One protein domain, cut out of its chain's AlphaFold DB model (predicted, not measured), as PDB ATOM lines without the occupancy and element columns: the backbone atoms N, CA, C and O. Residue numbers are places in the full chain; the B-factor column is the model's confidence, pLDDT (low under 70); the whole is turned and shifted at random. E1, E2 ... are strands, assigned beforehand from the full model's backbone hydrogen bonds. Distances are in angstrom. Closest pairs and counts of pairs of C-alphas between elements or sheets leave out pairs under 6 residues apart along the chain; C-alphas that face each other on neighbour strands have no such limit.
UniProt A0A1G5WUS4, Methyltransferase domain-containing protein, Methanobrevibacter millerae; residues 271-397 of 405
ATOM      1  N   ARG A 271      88.841 -98.618 262.766       95.62
ATOM      2  CA  ARG A 271      90.151 -98.024 262.488       95.62
ATOM      3  C   ARG A 271      90.161 -97.268 261.163       95.62
ATOM      4  O   ARG A 271      89.815 -97.817 260.123       95.62
ATOM      5  N   ILE A 272      90.624 -96.022 261.196       97.56
ATOM      6  CA  ILE A 272      90.774 -95.185 260.003       97.56
ATOM      7  C   ILE A 272      92.235 -94.772 259.892       97.56
ATOM      8  O   ILE A 272      92.776 -94.188 260.825       97.56
ATOM      9  N   ASP A 273      92.863 -95.028 258.747       97.44
ATOM     10  CA  ASP A 273      94.218 -94.540 258.489       97.44
ATOM     11  C   ASP A 273      94.162 -93.382 257.484       97.44
ATOM     12  O   ASP A 273      93.532 -93.489 256.430       97.44
ATOM     13  N   LEU A 274      94.832 -92.275 257.796       97.31
ATOM     14  CA  LEU A 274      94.873 -91.056 256.987       97.31
ATOM     15  C   LEU A 274      96.309 -90.778 256.573       97.31
ATOM     16  O   LEU A 274      97.175 -90.663 257.432       97.31
ATOM     17  N   LEU A 275      96.576 -90.639 255.280       95.88
ATOM     18  CA  LEU A 275      97.936 -90.500 254.764       95.88
ATOM     19  C   LEU A 275      97.974 -89.475 253.633       95.88
ATOM     20  O   LEU A 275      97.207 -89.598 252.685       95.88
ATOM     21  N   ASN A 276      98.871 -88.490 253.696       95.19
ATOM     22  CA  ASN A 276      99.111 -87.571 252.580       95.19
ATOM     23  C   ASN A 276     100.405 -87.959 251.855       95.19
ATOM     24  O   ASN A 276     101.493 -87.793 252.405       95.19
ATOM     25  N   ASN A 277     100.281 -88.469 250.629       89.81
ATOM     26  CA  ASN A 277     101.391 -89.023 249.861       89.81
ATOM     27  C   ASN A 277     101.896 -88.053 248.785       89.81
ATOM     28  O   ASN A 277     101.208 -87.792 247.798       89.81
ATOM     29  N   ARG A 278     103.137 -87.582 248.925       89.06
ATOM     30  CA  ARG A 278     103.946 -87.000 247.842       89.06
ATOM     31  C   ARG A 278     105.442 -87.045 248.130       89.06
ATOM     32  O   ARG A 278     106.228 -87.368 247.242       89.06
ATOM     33  N   ASN A 279     105.845 -86.650 249.332       87.88
ATOM     34  CA  ASN A 279     107.229 -86.662 249.790       87.88
ATOM     35  C   ASN A 279     107.283 -86.865 251.312       87.88
ATOM     36  O   ASN A 279     106.262 -86.803 251.985       87.88
ATOM     37  N   ARG A 280     108.483 -87.069 251.859       88.62
ATOM     38  CA  ARG A 280     108.697 -87.390 253.280       88.62
ATOM     39  C   ARG A 280     108.148 -86.349 254.267       88.62
ATOM     40  O   ARG A 280     107.884 -86.695 255.417       88.62
ATOM     41  N   ASP A 281     107.996 -85.104 253.828       90.00
ATOM     42  CA  ASP A 281     107.481 -84.001 254.639       90.00
ATOM     43  C   ASP A 281     105.968 -83.787 254.432       90.00
ATOM     44  O   ASP A 281     105.360 -82.958 255.110       90.00
ATOM     45  N   SER A 282     105.332 -84.515 253.505       93.50
ATOM     46  CA  SER A 282     103.874 -84.534 253.354       93.50
ATOM     47  C   SER A 282     103.232 -85.265 254.530       93.50
ATOM     48  O   SER A 282     103.629 -86.376 254.873       93.50
ATOM     49  N   THR A 283     102.232 -84.645 255.154       95.50
ATOM     50  CA  THR A 283     101.491 -85.234 256.281       95.50
ATOM     51  C   THR A 283     100.066 -84.692 256.351       95.50
ATOM     52  O   THR A 283      99.679 -83.808 255.577       95.50
ATOM     53  N   VAL A 284      99.284 -85.222 257.286       96.19
ATOM     54  CA  VAL A 284      98.037 -84.625 257.773       96.19
ATOM     55  C   VAL A 284      98.246 -84.048 259.175       96.19
ATOM     56  O   VAL A 284      99.014 -84.592 259.966       96.19
ATOM     57  N   GLU A 285      97.571 -82.947 259.480       96.75
ATOM     58  CA  GLU A 285      97.479 -82.344 260.811       96.75
ATOM     59  C   GLU A 285      96.015 -82.411 261.258       96.75
ATOM     60  O   GLU A 285      95.141 -81.885 260.569       96.75
ATOM     61  N   ILE A 286      95.724 -83.070 262.383       97.38
ATOM     62  CA  ILE A 286      94.356 -83.155 262.911       97.38
ATOM     63  C   ILE A 286      94.035 -81.854 263.649       97.38
ATOM     64  O   ILE A 286      94.625 -81.551 264.682       97.38
ATOM     65  N   LEU A 287      93.104 -81.076 263.099       97.31
ATOM     66  CA  LEU A 287      92.657 -79.799 263.662       97.31
ATOM     67  C   LEU A 287      91.548 -79.988 264.701       97.31
ATOM     68  O   LEU A 287      91.403 -79.172 265.609       97.31
ATOM     69  N   ASN A 288      90.726 -81.021 264.525       95.81
ATOM     70  CA  ASN A 288      89.650 -81.375 265.441       95.81
ATOM     71  C   ASN A 288      89.360 -82.877 265.346       95.81
ATOM     72  O   ASN A 288      89.221 -83.403 264.238       95.81
ATOM     73  N   ALA A 289      89.242 -83.518 266.504       95.94
ATOM     74  CA  ALA A 289      88.644 -84.831 266.678       95.94
ATOM     75  C   ALA A 289      87.857 -84.842 268.007       95.94
ATOM     76  O   ALA A 289      88.247 -84.116 268.929       95.94
ATOM     77  N   PRO A 290      86.765 -85.617 268.115       95.38
ATOM     78  CA  PRO A 290      86.064 -85.849 269.377       95.38
ATOM     79  C   PRO A 290      86.940 -86.594 270.388       95.38
ATOM     80  O   PRO A 290      87.854 -87.320 269.996       95.38
ATOM     81  N   ASP A 291      86.621 -86.463 271.677       94.25
ATOM     82  CA  ASP A 291      87.371 -87.102 272.770       94.25
ATOM     83  C   ASP A 291      87.329 -88.642 272.686       94.25
ATOM     84  O   ASP A 291      88.221 -89.326 273.185       94.25
ATOM     85  N   GLU A 292      86.305 -89.201 272.040       93.38
ATOM     86  CA  GLU A 292      86.113 -90.638 271.834       93.38
ATOM     87  C   GLU A 292      86.948 -91.213 270.674       93.38
ATOM     88  O   GLU A 292      86.873 -92.414 270.389       93.38
ATOM     89  N   VAL A 293      87.709 -90.375 269.966       96.50
ATOM     90  CA  VAL A 293      88.574 -90.781 268.855       96.50
ATOM     91  C   VAL A 293      90.030 -90.669 269.287       96.50
ATOM     92  O   VAL A 293      90.579 -89.577 269.409       96.50
ATOM     93  N   ASP A 294      90.672 -91.819 269.464       96.25
ATOM     94  CA  ASP A 294      92.108 -91.895 269.698       96.25
ATOM     95  C   ASP A 294      92.855 -91.634 268.384       96.25
ATOM     96  O   ASP A 294      92.554 -92.251 267.356       96.25
ATOM     97  N   VAL A 295      93.810 -90.705 268.412       96.62
ATOM     98  CA  VAL A 295      94.585 -90.258 267.249       96.62
ATOM     99  C   VAL A 295      96.062 -90.470 267.539       96.62
ATOM    100  O   VAL A 295      96.635 -89.806 268.400       96.62
ATOM    101  N   ASP A 296      96.701 -91.334 266.756       95.81
ATOM    102  CA  ASP A 296      98.129 -91.622 266.864       95.81
ATOM    103  C   ASP A 296      98.869 -91.303 265.556       95.81
ATOM    104  O   ASP A 296      98.325 -91.427 264.457       95.81
ATOM    105  N   PHE A 297     100.143 -90.934 265.673       94.50
ATOM    106  CA  PHE A 297     101.077 -90.733 264.562       94.50
ATOM    107  C   PHE A 297     102.247 -91.710 264.713       94.50
ATOM    108  O   PHE A 297     103.367 -91.314 265.061       94.50
ATOM    109  N   PRO A 298     102.008 -93.013 264.508       90.94
ATOM    110  CA  PRO A 298     103.007 -94.006 264.834       90.94
ATOM    111  C   PRO A 298     104.173 -93.960 263.845       90.94
ATOM    112  O   PRO A 298     103.982 -93.881 262.633       90.94
ATOM    113  N   GLY A 299     105.400 -94.131 264.345       88.94
ATOM    114  CA  GLY A 299     106.608 -94.087 263.511       88.94
ATOM    115  C   GLY A 299     106.661 -95.140 262.392       88.94
ATOM    116  O   GLY A 299     107.346 -94.941 261.394       88.94
ATOM    117  N   TRP A 300     105.925 -96.254 262.517       88.19
ATOM    118  CA  TRP A 300     105.799 -97.260 261.451       88.19
ATOM    119  C   TRP A 300     104.874 -96.815 260.303       88.19
ATOM    120  O   TRP A 300     104.893 -97.419 259.230       88.19
ATOM    121  N   PHE A 301     104.090 -95.755 260.510       88.12
ATOM    122  CA  PHE A 301     103.212 -95.134 259.518       88.12
ATOM    123  C   PHE A 301     103.817 -93.837 258.945       88.12
ATOM    124  O   PHE A 301     103.115 -92.912 258.537       88.12
ATOM    125  N   GLU A 302     105.152 -93.796 258.892       86.81
ATOM    126  CA  GLU A 302     105.943 -92.800 258.174       86.81
ATOM    127  C   GLU A 302     106.695 -93.464 257.017       86.81
ATOM    128  O   GLU A 302     107.566 -94.317 257.218       86.81
ATOM    129  N   TRP A 303     106.359 -93.098 255.786       83.12
ATOM    130  CA  TRP A 303     106.940 -93.656 254.565       83.12
ATOM    131  C   TRP A 303     107.819 -92.609 253.867       83.12
ATOM    132  O   TRP A 303     107.874 -91.440 254.257       83.12
ATOM    133  N   LYS A 304     108.551 -93.008 252.820       80.75
ATOM    134  CA  LYS A 304     109.350 -92.041 252.038       80.75
ATOM    135  C   LYS A 304     108.457 -91.043 251.303       80.75
ATOM    136  O   LYS A 304     108.891 -89.938 250.983       80.75
ATOM    137  N   GLU A 305     107.235 -91.466 251.032       82.81
ATOM    138  CA  GLU A 305     106.224 -90.769 250.269       82.81
ATOM    139  C   GLU A 305     105.324 -89.899 251.150       82.81
ATOM    140  O   GLU A 305     104.622 -89.065 250.600       82.81
ATOM    141  N   GLY A 306     105.355 -90.027 252.478       87.38
ATOM    142  CA  GLY A 306     104.520 -89.217 253.366       87.38
ATOM    143  C   GLY A 306     104.334 -89.829 254.747       87.38
ATOM    144  O   GLY A 306     104.764 -90.950 255.012       87.38
ATOM    145  N   LYS A 307     103.686 -89.078 255.631       90.88
ATOM    146  CA  LYS A 307     103.340 -89.476 256.997       90.88
ATOM    147  C   LYS A 307     101.833 -89.444 257.194       90.88
ATOM    148  O   LYS A 307     101.129 -88.657 256.551       90.88
ATOM    149  N   GLY A 308     101.341 -90.303 258.078       93.25
ATOM    150  CA  GLY A 308      99.915 -90.434 258.326       93.25
ATOM    151  C   GLY A 308      99.529 -90.487 259.796       93.25
ATOM    152  O   GLY A 308     100.372 -90.658 260.675       93.25
ATOM    153  N   ALA A 309      98.228 -90.363 260.029       96.62
ATOM    154  CA  ALA A 309      97.582 -90.572 261.315       96.62
ATOM    155  C   ALA A 309      96.798 -91.890 261.298       96.62
ATOM    156  O   ALA A 309      96.221 -92.267 260.274       96.62
ATOM    157  N   VAL A 310      96.749 -92.565 262.440       96.94
ATOM    158  CA  VAL A 310      95.913 -93.739 262.693       96.94
ATOM    159  C   VAL A 310      94.881 -93.351 263.735       96.94
ATOM    160  O   VAL A 310      95.233 -92.917 264.826       96.94
ATOM    161  N   LEU A 311      93.612 -93.516 263.390       97.25
ATOM    162  CA  LEU A 311      92.483 -93.206 264.250       97.25
ATOM    163  C   LEU A 311      91.831 -94.502 264.717       97.25
ATOM    164  O   LEU A 311      91.626 -95.417 263.911       97.25
ATOM    165  N   ARG A 312      91.472 -94.570 265.999       96.25
ATOM    166  CA  ARG A 312      90.703 -95.675 266.587       96.25
ATOM    167  C   ARG A 312      89.561 -95.129 267.419       96.25
ATOM    168  O   ARG A 312      89.728 -94.149 268.134       96.25
ATOM    169  N   THR A 313      88.398 -95.761 267.338       95.06
ATOM    170  CA  THR A 313      87.246 -95.317 268.122       95.06
ATOM    171  C   THR A 313      86.227 -96.427 268.330       95.06
ATOM    172  O   THR A 313      86.056 -97.296 267.474       95.06
ATOM    173  N   GLU A 314      85.533 -96.364 269.463       91.31
ATOM    174  CA  GLU A 314      84.318 -97.134 269.747       91.31
ATOM    175  C   GLU A 314      83.047 -96.350 269.353       91.31
ATOM    176  O   GLU A 314      81.957 -96.918 269.278       91.31
ATOM    177  N   ALA A 315      83.169 -95.050 269.048       94.00
ATOM    178  CA  ALA A 315      82.059 -94.212 268.617       94.00
ATOM    179  C   ALA A 315      81.654 -94.547 267.175       94.00
ATOM    180  O   ALA A 315      82.426 -94.389 266.229       94.00
ATOM    181  N   GLN A 316      80.401 -94.968 266.992       94.56
ATOM    182  CA  GLN A 316      79.850 -95.414 265.704       94.56
ATOM    183  C   GLN A 316      79.564 -94.287 264.699       94.56
ATOM    184  O   GLN A 316      79.273 -94.550 263.534       94.56
ATOM    185  N   SER A 317      79.633 -93.027 265.128       97.19
ATOM    186  CA  SER A 317      79.460 -91.856 264.269       97.19
ATOM    187  C   SER A 317      80.299 -90.711 264.810       97.19
ATOM    188  O   SER A 317      80.153 -90.358 265.977       97.19
ATOM    189  N   PHE A 318      81.138 -90.117 263.967       97.75
ATOM    190  CA  PHE A 318      82.013 -89.018 264.368       97.75
ATOM    191  C   PHE A 318      82.502 -88.218 263.155       97.75
ATOM    192  O   PHE A 318      82.537 -88.722 262.029       97.75
ATOM    193  N   ASP A 319      82.902 -86.977 263.420       97.94
ATOM    194  CA  ASP A 319      83.443 -86.043 262.437       97.94
ATOM    195  C   ASP A 319      84.849 -85.622 262.858       97.94
ATOM    196  O   ASP A 319      85.097 -85.395 264.038       97.94
ATOM    197  N   ILE A 320      85.759 -85.477 261.900       98.00
ATOM    198  CA  ILE A 320      87.092 -84.918 262.132       98.00
ATOM    199  C   ILE A 320      87.394 -83.843 261.099       98.00
ATOM    200  O   ILE A 320      86.893 -83.861 259.972       98.00
ATOM    201  N   LYS A 321      88.285 -82.930 261.470       98.31
ATOM    202  CA  LYS A 321      88.825 -81.920 260.565       98.31
ATOM    203  C   LYS A 321      90.330 -82.048 260.518       98.31
ATOM    204  O   LYS A 321      90.979 -82.049 261.564       98.31
ATOM    205  N   LEU A 322      90.886 -82.095 259.315       97.62
ATOM    206  CA  LEU A 322      92.328 -82.137 259.115       97.62
ATOM    207  C   LEU A 322      92.802 -81.061 258.150       97.62
ATOM    208  O   LEU A 322      92.029 -80.524 257.357       97.62
ATOM    209  N   LYS A 323      94.096 -80.776 258.213       97.94
ATOM    210  CA  LYS A 323      94.823 -79.952 257.257       97.94
ATOM    211  C   LYS A 323      95.888 -80.795 256.568       97.94
ATOM    212  O   LYS A 323      96.663 -81.483 257.230       97.94
ATOM    213  N   CYS A 324      95.946 -80.733 255.245       97.50
ATOM    214  CA  CYS A 324      97.001 -81.366 254.465       97.50
ATOM    215  C   CYS A 324      98.248 -80.472 254.459       97.50
ATOM    216  O   CYS A 324      98.168 -79.285 254.148       97.50
ATOM    217  N   VAL A 325      99.401 -81.033 254.816       96.75
ATOM    218  CA  VAL A 325     100.698 -80.347 254.772       96.75
ATOM    219  C   VAL A 325     101.445 -80.802 253.530       96.75
ATOM    220  O   VAL A 325     101.647 -82.004 253.347       96.75
ATOM    221  N   ASN A 326     101.878 -79.836 252.721       96.31
ATOM    222  CA  ASN A 326     102.342 -79.994 251.348       96.31
ATOM    223  C   ASN A 326     101.253 -80.525 250.402       96.31
ATOM    224  O   ASN A 326     100.368 -81.294 250.782       96.31
ATOM    225  N   ASP A 327     101.351 -80.147 249.127       95.94
ATOM    226  CA  ASP A 327     100.552 -80.786 248.085       95.94
ATOM    227  C   ASP A 327     100.775 -82.314 248.100       95.94
ATOM    228  O   ASP A 327     101.890 -82.777 248.353       95.94
ATOM    229  N   GLY A 328      99.765 -83.093 247.715       95.12
ATOM    230  CA  GLY A 328      99.884 -84.547 247.601       95.12
ATOM    231  C   GLY A 328      98.570 -85.248 247.295       95.12
ATOM    232  O   GLY A 328      97.636 -84.620 246.807       95.12
ATOM    233  N   GLU A 329      98.522 -86.552 247.555       96.56
ATOM    234  CA  GLU A 329      97.311 -87.371 247.479       96.56
ATOM    235  C   GLU A 329      96.910 -87.795 248.898       96.56
ATOM    236  O   GLU A 329      97.593 -88.605 249.534       96.56
ATOM    237  N   LEU A 330      95.786 -87.270 249.392       97.31
ATOM    238  CA  LEU A 330      95.165 -87.742 250.622       97.31
ATOM    239  C   LEU A 330      94.550 -89.118 250.364       97.31
ATOM    240  O   LEU A 330      93.601 -89.252 249.594       97.31
ATOM    241  N   THR A 331      95.082 -90.130 251.035       97.12
ATOM    242  CA  THR A 331      94.552 -91.489 251.075       97.12
ATOM    243  C   THR A 331      93.861 -91.728 252.413       97.12
ATOM    244  O   THR A 331      94.458 -91.519 253.470       97.12
ATOM    245  N   VAL A 332      92.616 -92.190 252.361       97.94
ATOM    246  CA  VAL A 332      91.807 -92.574 253.522       97.94
ATOM    247  C   VAL A 332      91.552 -94.074 253.446       97.94
ATOM    248  O   VAL A 332      90.961 -94.550 252.477       97.94
ATOM    249  N   TYR A 333      91.994 -94.812 254.460       97.75
ATOM    250  CA  TYR A 333      91.711 -96.235 254.609       97.75
ATOM    251  C   TYR A 333      90.645 -96.429 255.680       97.75
ATOM    252  O   TYR A 333      90.853 -96.029 256.821       97.75
ATOM    253  N   LEU A 334      89.546 -97.094 255.335       97.62
ATOM    254  CA  LEU A 334      88.578 -97.597 256.307       97.62
ATOM    255  C   LEU A 334      88.914 -99.065 256.576       97.62
ATOM    256  O   LEU A 334      88.946 -99.873 255.642       97.62
ATOM    257  N   ARG A 335      89.227 -99.401 257.830       94.56
ATOM    258  CA  ARG A 335      89.766-100.709 258.218       94.56
ATOM    259  C   ARG A 335      89.095-101.254 259.473       94.56
ATOM    260  O   ARG A 335      88.635-100.519 260.344       94.56
ATOM    261  N   GLY A 336      89.153-102.574 259.603       89.81
ATOM    262  CA  GLY A 336      89.052-103.214 260.911       89.81
ATOM    263  C   GLY A 336      90.324-102.978 261.744       89.81
ATOM    264  O   GLY A 336      91.397-102.699 261.185       89.81
ATOM    265  N   PRO A 337      90.250-103.083 263.080       87.31
ATOM    266  CA  PRO A 337      91.425-102.951 263.930       87.31
ATOM    267  C   PRO A 337      92.448-104.062 263.663       87.31
ATOM    268  O   PRO A 337      92.118-105.153 263.201       87.31
ATOM    269  N   ASP A 338      93.719-103.769 263.960       85.31
ATOM    270  CA  ASP A 338      94.802-104.763 263.900       85.31
ATOM    271  C   ASP A 338      94.714-105.674 265.129       85.31
ATOM    272  O   ASP A 338      95.468-105.514 266.090       85.31
ATOM    273  N   ILE A 339      93.739-106.584 265.121       76.56
ATOM    274  CA  ILE A 339      93.637-107.634 266.129       76.56
ATOM    275  C   ILE A 339      94.639-108.713 265.755       76.56
ATOM    276  O   ILE A 339      94.598-109.296 264.670       76.56
ATOM    277  N   ARG A 340      95.566-108.971 266.667       75.75
ATOM    278  CA  ARG A 340      96.523-110.058 266.542       75.75
ATOM    279  C   ARG A 340      96.185-111.081 267.593       75.75
ATOM    280  O   ARG A 340      95.970-110.728 268.749       75.75
ATOM    281  N   ASN A 341      96.177-112.338 267.180       56.72
ATOM    282  CA  ASN A 341      96.311-113.393 268.146       56.72
ATOM    283  C   ASN A 341      97.687-113.278 268.802       56.72
ATOM    284  O   ASN A 341      98.604-112.551 268.399       56.72
ATOM    285  N   ILE A 342      97.824-114.090 269.810       43.06
ATOM    286  CA  ILE A 342      98.961-114.138 270.692       43.06
ATOM    287  C   ILE A 342     100.298-114.503 270.030       43.06
ATOM    288  O   ILE A 342     101.354-114.117 270.524       43.06
ATOM    289  N   SER A 343     100.263-115.194 268.884       47.12
ATOM    290  CA  SER A 343     101.447-115.541 268.090       47.12
ATOM    291  C   SER A 343     101.946-114.346 267.266       47.12
ATOM    292  O   SER A 343     102.832-114.474 266.423       47.12
ATOM    293  N   GLY A 344     101.330-113.173 267.456       65.94
ATOM    294  CA  GLY A 344     101.531-111.981 266.643       65.94
ATOM    295  C   GLY A 344     100.859-112.068 265.269       65.94
ATOM    296  O   GLY A 344     100.959-111.118 264.480       65.94
ATOM    297  N   LYS A 345     100.168-113.179 264.972       63.94
ATOM    298  CA  LYS A 345      99.445-113.381 263.718       63.94
ATOM    299  C   LYS A 345      98.132-112.615 263.766       63.94
ATOM    300  O   LYS A 345      97.340-112.741 264.690       63.94
ATOM    301  N   ARG A 346      97.889-111.837 262.722       74.25
ATOM    302  CA  ARG A 346      96.660-111.070 262.557       74.25
ATOM    303  C   ARG A 346      95.446-111.986 262.394       74.25
ATOM    304  O   ARG A 346      95.504-112.958 261.638       74.25
ATOM    305  N   VAL A 347      94.369-111.655 263.097       70.56
ATOM    306  CA  VAL A 347      93.064-112.314 263.007       70.56
ATOM    307  C   VAL A 347      92.094-111.353 262.321       70.56
ATOM    308  O   VAL A 347      92.085-110.165 262.657       70.56
ATOM    309  N   PRO A 348      91.286-111.818 261.353       72.75
ATOM    310  CA  PRO A 348      90.292-110.969 260.716       72.75
ATOM    311  C   PRO A 348      89.292-110.423 261.742       72.75
ATOM    312  O   PRO A 348      88.521-111.170 262.339       72.75
ATOM    313  N   SER A 349      89.300-109.106 261.915       80.94
ATOM    314  CA  SER A 349      88.316-108.361 262.694       80.94
ATOM    315  C   SER A 349      87.524-107.487 261.735       80.94
ATOM    316  O   SER A 349      88.095-106.589 261.112       80.94
ATOM    317  N   TYR A 350      86.242-107.804 261.559       84.56
ATOM    318  CA  TYR A 350      85.385-107.127 260.593       84.56
ATOM    319  C   TYR A 350      84.630-105.959 261.225       84.56
ATOM    320  O   TYR A 350      84.219-106.018 262.387       84.56
ATOM    321  N   VAL A 351      84.445-104.910 260.429       91.19
ATOM    322  CA  VAL A 351      83.676-103.703 260.746       91.19
ATOM    323  C   VAL A 351      82.873-103.317 259.508       91.19
ATOM    324  O   VAL A 351      83.373-103.433 258.390       91.19
ATOM    325  N   ASP A 352      81.644-102.842 259.696       94.31
ATOM    326  CA  ASP A 352      80.781-102.417 258.598       94.31
ATOM    327  C   ASP A 352      80.706-100.887 258.554       94.31
ATOM    328  O   ASP A 352      80.019-100.266 259.361       94.31
ATOM    329  N   TYR A 353      81.395-100.253 257.603       97.12
ATOM    330  CA  TYR A 353      81.231 -98.817 257.367       97.12
ATOM    331  C   TYR A 353      79.947 -98.579 256.579       97.12
ATOM    332  O   TYR A 353      79.740 -99.164 255.519       97.12
ATOM    333  N   THR A 354      79.079 -97.720 257.101       96.88
ATOM    334  CA  THR A 354      77.756 -97.443 256.520       96.88
ATOM    335  C   THR A 354      77.697 -96.075 255.858       96.88
ATOM    336  O   THR A 354      76.875 -95.859 254.966       96.88
ATOM    337  N   ASN A 355      78.571 -95.147 256.257       97.50
ATOM    338  CA  ASN A 355      78.709 -93.861 255.590       97.50
ATOM    339  C   ASN A 355      80.125 -93.292 255.742       97.50
ATOM    340  O   ASN A 355      80.720 -93.360 256.816       97.50
ATOM    341  N   PHE A 356      80.642 -92.688 254.676       98.12
ATOM    342  CA  PHE A 356      81.848 -91.866 254.716       98.12
ATOM    343  C   PHE A 356      81.672 -90.664 253.783       98.12
ATOM    344  O   PHE A 356      81.308 -90.834 252.616       98.12
ATOM    345  N   LYS A 357      81.924 -89.457 254.301       98.19
ATOM    346  CA  LYS A 357      81.836 -88.200 253.550       98.19
ATOM    347  C   LYS A 357      83.134 -87.411 253.597       98.19
ATOM    348  O   LYS A 357      83.834 -87.429 254.609       98.19
ATOM    349  N   ILE A 358      83.389 -86.654 252.532       97.69
ATOM    350  CA  ILE A 358      84.469 -85.667 252.459       97.69
ATOM    351  C   ILE A 358      83.899 -84.309 252.060       97.69
ATOM    352  O   ILE A 358      83.227 -84.192 251.042       97.69
ATOM    353  N   ASN A 359      84.128 -83.275 252.868       96.75
ATOM    354  CA  ASN A 359      83.590 -81.927 252.644       96.75
ATOM    355  C   ASN A 359      82.065 -81.905 252.379       96.75
ATOM    356  O   ASN A 359      81.566 -81.056 251.644       96.75
ATOM    357  N   GLY A 360      81.326 -82.846 252.979       94.19
ATOM    358  CA  GLY A 360      79.879 -83.018 252.808       94.19
ATOM    359  C   GLY A 360      79.451 -83.942 251.662       94.19
ATOM    360  O   GLY A 360      78.302 -84.387 251.672       94.19
ATOM    361  N   ASP A 361      80.351 -84.291 250.739       96.50
ATOM    362  CA  ASP A 361      80.066 -85.195 249.622       96.50
ATOM    363  C   ASP A 361      80.098 -86.659 250.080       96.50
ATOM    364  O   ASP A 361      81.052 -87.094 250.727       96.50
ATOM    365  N   ASP A 362      79.063 -87.429 249.737       95.88
ATOM    366  CA  ASP A 362      78.982 -88.862 250.034       95.88
ATOM    367  C   ASP A 362      79.974 -89.656 249.172       95.88
ATOM    368  O   ASP A 362      79.807 -89.779 247.959       95.88
ATOM    369  N   ILE A 363      81.000 -90.215 249.815       97.44
ATOM    370  CA  ILE A 363      82.002 -91.088 249.186       97.44
ATOM    371  C   ILE A 363      81.603 -92.557 249.309       97.44
ATOM    372  O   ILE A 363      81.853 -93.350 248.406       97.44
ATOM    373  N   LEU A 364      80.975 -92.912 250.428       95.75
ATOM    374  CA  LEU A 364      80.423 -94.232 250.695       95.75
ATOM    375  C   LEU A 364      79.057 -94.052 251.348       95.75
ATOM    376  O   LEU A 364      78.919 -93.354 252.355       95.75
ATOM    377  N   ASN A 365      78.045 -94.678 250.763       92.19
ATOM    378  CA  ASN A 365      76.654 -94.648 251.219       92.19
ATOM    379  C   ASN A 365      76.005 -96.041 251.241       92.19
ATOM    380  O   ASN A 365      74.848 -96.171 251.638       92.19
ATOM    381  N   GLU A 366      76.750 -97.071 250.841       91.88
ATOM    382  CA  GLU A 366      76.367 -98.470 250.958       91.88
ATOM    383  C   GLU A 366      77.225 -99.149 252.021       91.88
ATOM    384  O   GLU A 366      78.424 -98.883 252.150       91.88
ATOM    385  N   LYS A 367      76.597-100.050 252.778       94.94
ATOM    386  CA  LYS A 367      77.263-100.844 253.805       94.94
ATOM    387  C   LYS A 367      78.436-101.614 253.195       94.94
ATOM    388  O   LYS A 367      78.239-102.476 252.342       94.94
ATOM    389  N   THR A 368      79.639-101.320 253.672       95.31
ATOM    390  CA  THR A 368      80.887-101.928 253.210       95.31
ATOM    391  C   THR A 368      81.588-102.596 254.382       95.31
ATOM    392  O   THR A 368      82.050-101.927 255.308       95.31
ATOM    393  N   THR A 369      81.666-103.924 254.332       92.75
ATOM    394  CA  THR A 369      82.413-104.728 255.300       92.75
ATOM    395  C   THR A 369      83.900-104.655 254.988       92.75
ATOM    396  O   THR A 369      84.311-104.930 253.863       92.75
ATOM    397  N   VAL A 370      84.705-104.311 255.987       93.25
ATOM    398  CA  VAL A 370      86.167-104.241 255.884       93.25
ATOM    399  C   VAL A 370      86.811-105.010 257.030       93.25
ATOM    400  O   VAL A 370      86.217-105.161 258.097       93.25
ATOM    401  N   CYS A 371      88.047-105.457 256.843       90.06
ATOM    402  CA  CYS A 371      88.916-105.895 257.932       90.06
ATOM    403  C   CYS A 371      90.265-105.168 257.852       90.06
ATOM    404  O   CYS A 371      90.426-104.210 257.095       90.06
ATOM    405  N   HIS A 372      91.239-105.551 258.676       87.19
ATOM    406  CA  HIS A 372      92.553-104.911 258.629       87.19
ATOM    407  C   HIS A 372      93.278-105.136 257.289       87.19
ATOM    408  O   HIS A 372      93.923-104.216 256.774       87.19
ATOM    409  N   ASP A 373      93.191-106.360 256.755       86.25
ATOM    410  CA  ASP A 373      93.893-106.790 255.538       86.25
ATOM    411  C   ASP A 373      93.086-106.537 254.253       86.25
ATOM    412  O   ASP A 373      93.672-106.492 253.173       86.25
ATOM    413  N   ASP A 374      91.771-106.326 254.370       89.69
ATOM    414  CA  ASP A 374      90.860-106.008 253.266       89.69
ATOM    415  C   ASP A 374      90.108-104.707 253.575       89.69
ATOM    416  O   ASP A 374      89.071-104.690 254.243       89.69
ATOM    417  N   SER A 375      90.719-103.591 253.176       94.38
ATOM    418  CA  SER A 375      90.286-102.235 253.517       94.38
ATOM    419  C   SER A 375      89.582-101.541 252.360       94.38
ATOM    420  O   SER A 375      90.029-101.654 251.218       94.38
ATOM    421  N   TYR A 376      88.609-100.680 252.662       97.00
ATOM    422  CA  TYR A 376      88.137 -99.692 251.692       97.00
ATOM    423  C   TYR A 376      89.142 -98.538 251.599       97.00
ATOM    424  O   TYR A 376      89.608 -98.033 252.622       97.00
ATOM    425  N   ILE A 377      89.479 -98.112 250.379       97.38
ATOM    426  CA  ILE A 377      90.499 -97.087 250.127       97.38
ATOM    427  C   ILE A 377      89.903 -95.979 249.267       97.38
ATOM    428  O   ILE A 377      89.464 -96.224 248.144       97.38
ATOM    429  N   TYR A 378      89.964 -94.748 249.764       97.56
ATOM    430  CA  TYR A 378      89.643 -93.544 249.007       97.56
ATOM    431  C   TYR A 378      90.883 -92.670 248.821       97.56
ATOM    432  O   TYR A 378      91.741 -92.607 249.701       97.56
ATOM    433  N   LYS A 379      90.976 -91.989 247.676       97.19
ATOM    434  CA  LYS A 379      92.103 -91.132 247.302       97.19
ATOM    435  C   LYS A 379      91.607 -89.821 246.707       97.19
ATOM    436  O   LYS A 379      90.682 -89.831 245.898       97.19
ATOM    437  N   LYS A 380      92.236 -88.710 247.087       95.81
ATOM    438  CA  LYS A 380      91.944 -87.370 246.566       95.81
ATOM    439  C   LYS A 380      93.222 -86.536 246.481       95.81
ATOM    440  O   LYS A 380      93.962 -86.453 247.457       95.81
ATOM    441  N   ASP A 381      93.432 -85.856 245.357       97.50
ATOM    442  CA  ASP A 381      94.475 -84.832 245.238       97.50
ATOM    443  C   ASP A 381      94.182 -83.644 246.164       97.50
ATOM    444  O   ASP A 381      93.071 -83.109 246.171       97.50
ATOM    445  N   VAL A 382      95.193 -83.211 246.913       96.94
ATOM    446  CA  VAL A 382      95.099 -82.124 247.893       96.94
ATOM    447  C   VAL A 382      96.221 -81.104 247.728       96.94
ATOM    448  O   VAL A 382      97.308 -81.400 247.215       96.94
ATOM    449  N   LYS A 383      95.947 -79.872 248.160       97.69
ATOM    450  CA  LYS A 383      96.913 -78.766 248.177       97.69
ATOM    451  C   LYS A 383      97.497 -78.511 249.556       97.69
ATOM    452  O   LYS A 383      96.874 -78.810 250.572       97.69
ATOM    453  N   ASP A 384      98.694 -77.926 249.576       97.44
ATOM    454  CA  ASP A 384      99.297 -77.458 250.820       97.44
ATOM    455  C   ASP A 384      98.353 -76.496 251.554       97.44
ATOM    456  O   ASP A 384      97.852 -75.520 250.989       97.44
ATOM    457  N   GLY A 385      98.089 -76.803 252.819       97.44
ATOM    458  CA  GLY A 385      97.173 -76.066 253.672       97.44
ATOM    459  C   GLY A 385      95.687 -76.319 253.413       97.44
ATOM    460  O   GLY A 385      94.871 -75.684 254.083       97.44
ATOM    461  N   GLU A 386      95.314 -77.217 252.493       98.12
ATOM    462  CA  GLU A 386      93.912 -77.579 252.265       98.12
ATOM    463  C   GLU A 386      93.304 -78.181 253.536       98.12
ATOM    464  O   GLU A 386      93.873 -79.087 254.147       98.12
ATOM    465  N   ILE A 387      92.143 -77.657 253.933       98.38
ATOM    466  CA  ILE A 387      91.359 -78.176 255.054       98.38
ATOM    467  C   ILE A 387      90.322 -79.145 254.502       98.38
ATOM    468  O   ILE A 387      89.613 -78.827 253.544       98.38
ATOM    469  N   VAL A 388      90.237 -80.313 255.128       98.12
ATOM    470  CA  VAL A 388      89.327 -81.385 254.748       98.12
ATOM    471  C   VAL A 388      88.474 -81.770 255.952       98.12
ATOM    472  O   VAL A 388      89.001 -82.107 257.014       98.12
ATOM    473  N   ASP A 389      87.159 -81.716 255.766       98.31
ATOM    474  CA  ASP A 389      86.161 -82.225 256.701       98.31
ATOM    475  C   ASP A 389      85.847 -83.682 256.348       98.31
ATOM    476  O   ASP A 389      85.544 -83.990 255.192       98.31
ATOM    477  N   LEU A 390      85.922 -84.581 257.327       98.31
ATOM    478  CA  LEU A 390      85.631 -85.999 257.148       98.31
ATOM    479  C   LEU A 390      84.560 -86.431 258.147       98.31
ATOM    480  O   LEU A 390      84.689 -86.166 259.341       98.31
ATOM    481  N   SER A 391      83.543 -87.135 257.658       98.12
ATOM    482  CA  SER A 391      82.466 -87.694 258.483       98.12
ATOM    483  C   SER A 391      82.392 -89.195 258.283       98.12
ATOM    484  O   SER A 391      82.365 -89.656 257.140       98.12
ATOM    485  N   PHE A 392      82.306 -89.957 259.371       98.06
ATOM    486  CA  PHE A 392      82.271 -91.417 259.334       98.06
ATOM    487  C   PHE A 392      81.076 -91.959 260.110       98.06
ATOM    488  O   PHE A 392      80.729 -91.453 261.179       98.06
ATOM    489  N   LYS A 393      80.482 -93.037 259.592       97.62
ATOM    490  CA  LYS A 393      79.570 -93.916 260.324       97.62
ATOM    491  C   LYS A 393      79.921 -95.368 260.077       97.62
ATOM    492  O   LYS A 393      80.171 -95.771 258.938       97.62
ATOM    493  N   TRP A 394      79.894 -96.149 261.142       96.19
ATOM    494  CA  TRP A 394      80.134 -97.579 261.100       96.19
ATOM    495  C   TRP A 394      79.258 -98.298 262.121       96.19
ATOM    496  O   TRP A 394      78.738 -97.696 263.057       96.19
ATOM    497  N   GLU A 395      79.081 -99.592 261.925       92.94
ATOM    498  CA  GLU A 395      78.375-100.480 262.833       92.94
ATOM    499  C   GLU A 395      79.186-101.758 263.050       92.94
ATOM    500  O   GLU A 395      80.085-102.101 262.270       92.94
ATOM    501  N   TYR A 396      78.882-102.467 264.136       85.69
ATOM    502  CA  TYR A 396      79.484-103.771 264.375       85.69
ATOM    503  C   TYR A 396      79.169-104.701 263.209       85.69
ATOM    504  O   TYR A 396      78.003-104.859 262.839       85.69
ATOM    505  N   HIS A 397      80.197-105.368 262.688       82.00
ATOM    506  CA  HIS A 397      79.950-106.501 261.821       82.00
ATOM    507  C   HIS A 397      79.368-107.632 262.662       82.00
ATOM    508  O   HIS A 397      80.004-108.129 263.596       82.00
TER     509      HIS A 397
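Overview. This is residues 271 to 397 of the 405 residues of the protein "Methyltransferase domain-containing protein" of Methanobrevibacter millerae (UniProt A0A1G5WUS4). What shape does the backbone make? Two strongly twisted sheets make a sandwich, two sheets face to face, with their best planes 32 degrees apart: E3, E4, E1, E6 and E10 form one layer in that order, and E2, E5, E11, E7, E8 and E9 form the other, which is branched. Between E6 and E7 runs a long loop, residues 336 to 350, whose C-alphas lie 11 to 26 A from the mean of the C-alphas. What is it built of? The printed part has 127 residues with no named helix and eleven named strands, E1 to E11 in number order, holding 74 residues; the class is all strand, and neighbours in both sheets are antiparallel. It is compact, with a radius of gyration of the C-alphas of 14.2 A and spans of 39 by 34 by 25 A.

Arrangement. Which strands are neighbours of the first? E1, residues 271 to 277, has E4, residues 306 to 313, as one antiparallel neighbour, with N 274 and O 309 2.8 A apart, and E6, residues 328 to 335, as another, with N 275 and O 331 2.9 A apart. The edge strands are E3, residues 293 to 296, which forms a hairpin with E4 (N 294 to O 312, 2.8 A), and E10, residues 376 to 382, beside E6 (N 330 to O 380, 2.8 A). How is the branched sheet paired? E5, residues 317 to 325, has E2, residues 283 to 288, on one side (N 285 to O 323, 2.8 A) and E11, residues 387 to 396, on the other side (N 320 to O 390, 2.9 A). E7, residues 351 to 358, bends by 63 degrees at residue 354; E11 lies on one side of it (N 357 to O 391, 2.9 A), and on the other side lie E8, residues 361 to 364, its hairpin partner (N 358 to O 361, 3.0 A), and E9, residues 368 to 370 (N 353 to O 368, 2.9 A). Where do the sheets come close? The closest C-alphas of E2 and E4, Thr 283 and Lys 307, are 4.7 A apart, and those of E6 and E9, Arg 335 and Val 370, 5.6 A.

Along the chain. Where does the first strand begin? E1 begins at C-alpha 271, (90.151, -98.024, 262.488), and measures 19.2 A from first to last C-alpha. Which strands are long? E11 measures 29.7 A, ending at C-alpha 396, (79.484, -103.771, 264.375); E5 measures 26.0 A and E4 23.5 A.

Size, cuts and confidence. How far does it reach? The two C-alphas farthest apart, those of Ser 343 and Gly 385, are 42.2 A apart. Is it unbroken? The printed part has no cut; the link E6 to E7 is long. Where is confidence low? Residues 341 to 345 have pLDDT under 70.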